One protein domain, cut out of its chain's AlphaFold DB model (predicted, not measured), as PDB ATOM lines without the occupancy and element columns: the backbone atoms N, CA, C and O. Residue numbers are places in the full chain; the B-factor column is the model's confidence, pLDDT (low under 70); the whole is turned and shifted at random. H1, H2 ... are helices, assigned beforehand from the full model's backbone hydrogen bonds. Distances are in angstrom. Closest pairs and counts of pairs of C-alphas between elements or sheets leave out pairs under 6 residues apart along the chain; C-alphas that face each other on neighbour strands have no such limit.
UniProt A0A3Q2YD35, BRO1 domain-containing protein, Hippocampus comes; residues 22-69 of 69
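What this domain is: This is residues 22 to 69 of the 69 residues of the protein "BRO1 domain-containing protein" of Hippocampus comes (UniProt A0A3Q2YD35). One long helix, H2, makes most of the length of a thin rod, and a short helix folds back on it near each end, H1 near its first residue and H3 near its last. H1 and H2 make a lopsided helical hairpin, while H3, at a steeper angle, meets residues 48 to 53 at the other end of H2 and makes a corner with it. The printed part has 48 residues with three named helices, in the order H1, H2, H3, and no named strand; its class is all helix. It is only just extended, close to loose, with a radius of gyration of the C-alphas of 14.4 A, and spans 44 by 15 by 11 A.

How they stand to each other: H1, residues 22 to 28, touches H2, residues 33 to 53, with residues 35 to 42 of H2 alone; the closest C-alphas are those of Ser 22 and Ile 39, 5.6 A apart. This hairpin runs opposite ways at a tilt of 36 degrees, only just steep. H3, residues 61 to 68, touches residues 48 to 53 of H2 alone, and the closest C-alphas, those of Ala 52 and Leu 67, are 5.4 A apart. H2 and H3 run opposite ways at a steep tilt of 54 degrees. H1 and H3 are apart. In H1, H2 and H3 every O i to N i+4 pair is within hydrogen-bond range.

Where its parts are: H1 begins at C-alpha 22, at (174.732, 233.448, 129.519), and measures 9.8 A from first to last C-alpha. H2 measures 30.5 A, from C-alpha 33 at (168.172, 221.356, 126.706) to C-alpha 53 at (194.402, 233.033, 136.911). H3 measures 10.3 A and ends at C-alpha 68, at (196.912, 226.315, 127.852).

The domain as a whole: The two C-alphas farthest apart, those of Pro 30 and Lys 59, are 43.7 A apart. The link from H1 to H2 is tight, with 4 residues, and that from H2 to H3 is short, with 7. The printed part has no cut and ends at Arg 69, the chain's last residue. The mean pLDDT of the printed part is 92.8, and no printed residue is under 70.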
ATOM      1  N   SER A  22     176.060 234.050 129.364       96.31
ATOM      2  CA  SER A  22     174.732 233.448 129.519       96.31
ATOM      3  C   SER A  22     173.647 234.340 128.918       96.31
ATOM      4  O   SER A  22     172.772 233.839 128.222       96.31
ATOM      5  N   LYS A  23     173.743 235.672 129.079       97.19
ATOM      6  CA  LYS A  23     172.822 236.613 128.419       97.19
ATOM      7  C   LYS A  23     172.856 236.474 126.893       97.19
ATOM      8  O   LYS A  23     171.805 236.497 126.257       97.19
ATOM      9  N   TYR A  24     174.047 236.340 126.310       97.38
ATOM     10  CA  TYR A  24     174.203 236.141 124.870       97.38
ATOM     11  C   TYR A  24     173.621 234.798 124.410       97.38
ATOM     12  O   TYR A  24     172.854 234.766 123.448       97.38
ATOM     13  N   VAL A  25     173.915 233.709 125.127       96.88
ATOM     14  CA  VAL A  25     173.384 232.369 124.825       96.88
ATOM     15  C   VAL A  25     171.855 232.372 124.872       96.88
ATOM     16  O   VAL A  25     171.219 231.938 123.914       96.88
ATOM     17  N   THR A  26     171.254 232.938 125.922       95.81
ATOM     18  CA  THR A  26     169.790 233.027 126.043       95.81
ATOM     19  C   THR A  26     169.154 233.860 124.931       95.81
ATOM     20  O   THR A  26     168.043 233.566 124.506       95.81
ATOM     21  N   SER A  27     169.849 234.891 124.442       96.69
ATOM     22  CA  SER A  27     169.367 235.721 123.334       96.69
ATOM     23  C   SER A  27     169.508 235.059 121.960       96.69
ATOM     24  O   SER A  27     168.848 235.502 121.022       96.69
ATOM     25  N   THR A  28     170.397 234.075 121.817       97.06
ATOM     26  CA  THR A  28     170.775 233.500 120.515       97.06
ATOM     27  C   THR A  28     170.094 232.160 120.266       97.06
ATOM     28  O   THR A  28     169.648 231.892 119.153       97.06
ATOM     29  N   TYR A  29     169.997 231.324 121.300       95.25
ATOM     30  CA  TYR A  29     169.443 229.978 121.202       95.25
ATOM     31  C   TYR A  29     168.039 229.931 121.805       95.25
ATOM     32  O   TYR A  29     167.810 230.563 122.839       95.25
ATOM     33  N   PRO A  30     167.098 229.179 121.210       94.00
ATOM     34  CA  PRO A  30     165.785 228.972 121.806       94.00
ATOM     35  C   PRO A  30     165.904 228.242 123.149       94.00
ATOM     36  O   PRO A  30     166.845 227.485 123.384       94.00
ATOM     37  N   ALA A  31     164.936 228.465 124.039       93.62
ATOM     38  CA  ALA A  31     164.895 227.772 125.321       93.62
ATOM     39  C   ALA A  31     164.742 226.259 125.103       93.62
ATOM     40  O   ALA A  31     163.824 225.811 124.417       93.62
ATOM     41  N   GLY A  32     165.646 225.480 125.692       93.62
ATOM     42  CA  GLY A  32     165.710 224.034 125.519       93.62
ATOM     43  C   GLY A  32     166.914 223.425 126.231       93.62
ATOM     44  O   GLY A  32     167.673 224.122 126.906       93.62
ATOM     45  N   GLU A  33     167.086 222.115 126.074       93.56
ATOM     46  CA  GLU A  33     168.172 221.356 126.706       93.56
ATOM     47  C   GLU A  33     169.558 221.820 126.234       93.56
ATOM     48  O   GLU A  33     170.447 222.041 127.052       93.56
ATOM     49  N   GLU A  34     169.702 222.090 124.937       92.88
ATOM     50  CA  GLU A  34     170.945 222.567 124.323       92.88
ATOM     51  C   GLU A  34     171.376 223.939 124.879       92.88
ATOM     52  O   GLU A  34     172.528 224.147 125.255       92.88
ATOM     53  N   GLN A  35     170.427 224.870 125.041       94.88
ATOM     54  CA  GLN A  35     170.695 226.170 125.664       94.88
ATOM     55  C   GLN A  35     171.162 226.006 127.119       94.88
ATOM     56  O   GLN A  35     172.087 226.694 127.557       94.88
ATOM     57  N   ALA A  36     170.537 225.095 127.872       94.88
ATOM     58  CA  ALA A  36     170.932 224.809 129.246       94.88
ATOM     59  C   ALA A  36     172.339 224.192 129.320       94.88
ATOM     60  O   ALA A  36     173.103 224.524 130.230       94.88
ATOM     61  N   GLU A  37     172.708 223.341 128.362       96.88
ATOM     62  CA  GLU A  37     174.056 222.783 128.249       96.88
ATOM     63  C   GLU A  37     175.104 223.869 127.966       96.88
ATOM     64  O   GLU A  37     176.127 223.929 128.652       96.88
ATOM     65  N   TYR A  38     174.817 224.805 127.057       97.00
ATOM     66  CA  TYR A  38     175.695 225.949 126.797       97.00
ATOM     67  C   TYR A  38     175.881 226.845 128.024       97.00
ATOM     68  O   TYR A  38     176.999 227.275 128.311       97.00
ATOM     69  N   ILE A  39     174.818 227.098 128.790       96.19
ATOM     70  CA  ILE A  39     174.916 227.876 130.034       96.19
ATOM     71  C   ILE A  39     175.791 227.145 131.067       96.19
ATOM     72  O   ILE A  39     176.650 227.774 131.686       96.19
ATOM     73  N   ARG A  40     175.657 225.819 131.207       97.00
ATOM     74  CA  ARG A  40     176.546 225.018 132.072       97.00
ATOM     75  C   ARG A  40     178.003 225.083 131.609       97.00
ATOM     76  O   ARG A  40     178.902 225.228 132.435       97.00
ATOM     77  N   ALA A  41     178.253 225.030 130.302       97.00
ATOM     78  CA  ALA A  41     179.602 225.161 129.753       97.00
ATOM     79  C   ALA A  41     180.218 226.540 130.059       97.00
ATOM     80  O   ALA A  41     181.398 226.634 130.400       97.00
ATOM     81  N   VAL A  42     179.416 227.607 130.011       97.31
ATOM     82  CA  VAL A  42     179.834 228.962 130.407       97.31
ATOM     83  C   VAL A  42     180.216 229.026 131.894       97.31
ATOM     84  O   VAL A  42     181.198 229.684 132.255       97.31
ATOM     85  N   GLU A  43     179.489 228.330 132.768       96.81
ATOM     86  CA  GLU A  43     179.841 228.235 134.190       96.81
ATOM     87  C   GLU A  43     181.175 227.508 134.408       96.81
ATOM     88  O   GLU A  43     182.017 227.985 135.178       96.81
ATOM     89  N   GLU A  44     181.404 226.398 133.704       97.06
ATOM     90  CA  GLU A  44     182.676 225.668 133.754       97.06
ATOM     91  C   GLU A  44     183.844 226.499 133.208       97.06
ATOM     92  O   GLU A  44     184.923 226.508 133.803       97.06
ATOM     93  N   LEU A  45     183.628 227.292 132.154       96.44
ATOM     94  CA  LEU A  45     184.629 228.237 131.651       96.44
ATOM     95  C   LEU A  45     185.003 229.286 132.708       96.44
ATOM     96  O   LEU A  45     186.180 229.606 132.899       96.44
ATOM     97  N   ASN A  46     184.017 229.814 133.436       95.31
ATOM     98  CA  ASN A  46     184.281 230.769 134.507       95.31
ATOM     99  C   ASN A  46     185.094 230.132 135.650       95.31
ATOM    100  O   ASN A  46     186.023 230.759 136.172       95.31
ATOM    101  N   LYS A  47     184.804 228.871 136.003       94.38
ATOM    102  CA  LYS A  47     185.610 228.097 136.965       94.38
ATOM    103  C   LYS A  47     187.034 227.872 136.453       94.38
ATOM    104  O   LYS A  47     187.981 228.093 137.209       94.38
ATOM    105  N   LEU A  48     187.202 227.508 135.179       94.38
ATOM    106  CA  LEU A  48     188.514 227.318 134.554       94.38
ATOM    107  C   LEU A  48     189.355 228.596 134.632       94.38
ATOM    108  O   LEU A  48     190.480 228.553 135.131       94.38
ATOM    109  N   ARG A  49     188.792 229.755 134.262       93.88
ATOM    110  CA  ARG A  49     189.485 231.050 134.375       93.88
ATOM    111  C   ARG A  49     189.930 231.338 135.809       93.88
ATOM    112  O   ARG A  49     191.058 231.785 136.024       93.88
ATOM    113  N   ARG A  50     189.057 231.105 136.796       91.75
ATOM    114  CA  ARG A  50     189.398 231.299 138.216       91.75
ATOM    115  C   ARG A  50     190.536 230.381 138.654       91.75
ATOM    116  O   ARG A  50     191.425 230.839 139.362       91.75
ATOM    117  N   ASN A  51     190.546 229.128 138.214       90.50
ATOM    118  CA  ASN A  51     191.601 228.175 138.561       90.50
ATOM    119  C   ASN A  51     192.942 228.505 137.891       90.50
ATOM    120  O   ASN A  51     193.987 228.342 138.525       90.50
ATOM    121  N   ALA A  52     192.899 228.987 136.647       91.69
ATOM    122  CA  ALA A  52     194.074 229.325 135.852       91.69
ATOM    123  C   ALA A  52     194.710 230.668 136.256       91.69
ATOM    124  O   ALA A  52     195.924 230.809 136.198       91.69
ATOM    125  N   LEU A  53     193.914 231.662 136.673       90.06
ATOM    126  CA  LEU A  53     194.402 233.033 136.911       90.06
ATOM    127  C   LEU A  53     194.162 233.562 138.331       90.06
ATOM    128  O   LEU A  53     194.776 234.551 138.725       90.06
ATOM    129  N   GLY A  54     193.242 232.961 139.088       80.06
ATOM    130  CA  GLY A  54     192.778 233.469 140.385       80.06
ATOM    131  C   GLY A  54     193.635 233.057 141.582       80.06
ATOM    132  O   GLY A  54     193.377 233.505 142.697       80.06
ATOM    133  N   ARG A  55     194.657 232.225 141.369       81.81
ATOM    134  CA  ARG A  55     195.618 231.810 142.397       81.81
ATOM    135  C   ARG A  55     197.048 231.914 141.870       81.81
ATOM    136  O   ARG A  55     197.247 231.807 140.660       81.81
ATOM    137  N   PRO A  56     198.049 232.102 142.747       81.44
ATOM    138  CA  PRO A  56     199.442 231.902 142.370       81.44
ATOM    139  C   PRO A  56     199.615 230.500 141.776       81.44
ATOM    140  O   PRO A  56     199.131 229.527 142.351       81.44
ATOM    141  N   LEU A  57     200.258 230.416 140.613       83.75
ATOM    142  CA  LEU A  57     200.528 229.144 139.954       83.75
ATOM    143  C   LEU A  57     201.895 228.619 140.370       83.75
ATOM    144  O   LEU A  57     202.892 229.348 140.334       83.75
ATOM    145  N   ASP A  58     201.931 227.336 140.704       84.44
ATOM    146  CA  ASP A  58     203.174 226.621 140.931       84.44
ATOM    147  C   ASP A  58     203.881 226.359 139.598       84.44
ATOM    148  O   ASP A  58     203.254 226.242 138.541       84.44
ATOM    149  N   LYS A  59     205.212 226.240 139.628       87.25
ATOM    150  CA  LYS A  59     206.039 225.953 138.440       87.25
ATOM    151  C   LYS A  59     205.989 224.465 138.064       87.25
ATOM    152  O   LYS A  59     207.028 223.829 137.914       87.25
ATOM    153  N   HIS A  60     204.782 223.916 137.968       93.62
ATOM    154  CA  HIS A  60     204.510 222.532 137.601       93.62
ATOM    155  C   HIS A  60     203.729 222.476 136.286       93.62
ATOM    156  O   HIS A  60     202.896 223.341 136.011       93.62
ATOM    157  N   GLU A  61     203.967 221.437 135.491       91.19
ATOM    158  CA  GLU A  61     203.359 221.258 134.168       91.19
ATOM    159  C   GLU A  61     201.826 221.253 134.227       91.19
ATOM    160  O   GLU A  61     201.178 221.915 133.432       91.19
ATOM    161  N   SER A  62     201.225 220.655 135.259       90.88
ATOM    162  CA  SER A  62     199.763 220.688 135.453       90.88
ATOM    163  C   SER A  62     199.169 222.100 135.591       90.88
ATOM    164  O   SER A  62     198.023 222.328 135.202       90.88
ATOM    165  N   CYS A  63     199.924 223.062 136.135       89.88
ATOM    166  CA  CYS A  63     199.495 224.461 136.195       89.88
ATOM    167  C   CYS A  63     199.610 225.139 134.827       89.88
ATOM    168  O   CYS A  63     198.774 225.978 134.493       89.88
ATOM    169  N   LEU A  64     200.618 224.757 134.036       92.38
ATOM    170  CA  LEU A  64     200.783 225.219 132.661       92.38
ATOM    171  C   LEU A  64     199.675 224.667 131.756       92.38
ATOM    172  O   LEU A  64     199.060 225.436 131.028       92.38
ATOM    173  N   GLU A  65     199.339 223.385 131.874       93.25
ATOM    174  CA  GLU A  65     198.221 222.770 131.146       93.25
ATOM    175  C   GLU A  65     196.894 223.485 131.426       93.25
ATOM    176  O   GLU A  65     196.121 223.757 130.514       93.25
ATOM    177  N   SER A  66     196.647 223.894 132.675       90.62
ATOM    178  CA  SER A  66     195.452 224.679 133.006       90.62
ATOM    179  C   SER A  66     195.437 226.082 132.390       90.62
ATOM    180  O   SER A  66     194.356 226.654 132.282       90.62
ATOM    181  N   LEU A  67     196.597 226.661 132.061       91.25
ATOM    182  CA  LEU A  67     196.693 227.938 131.344       91.25
ATOM    183  C   LEU A  67     196.538 227.768 129.828       91.25
ATOM    184  O   LEU A  67     196.132 228.720 129.166       91.25
ATOM    185  N   LEU A  68     196.925 226.609 129.289       92.81
ATOM    186  CA  LEU A  68     196.912 226.315 127.852       92.81
ATOM    187  C   LEU A  68     195.579 225.736 127.358       92.81
ATOM    188  O   LEU A  68     195.282 225.865 126.171       92.81
ATOM    189  N   ARG A  69     194.813 225.097 128.247       88.12
ATOM    190  CA  ARG A  69     193.492 224.513 127.981       88.12
ATOM    191  C   ARG A  69     192.413 225.567 127.733       88.12
ATOM    192  O   ARG A  69     191.588 225.321 126.827       88.12
TER     193      ARG A  69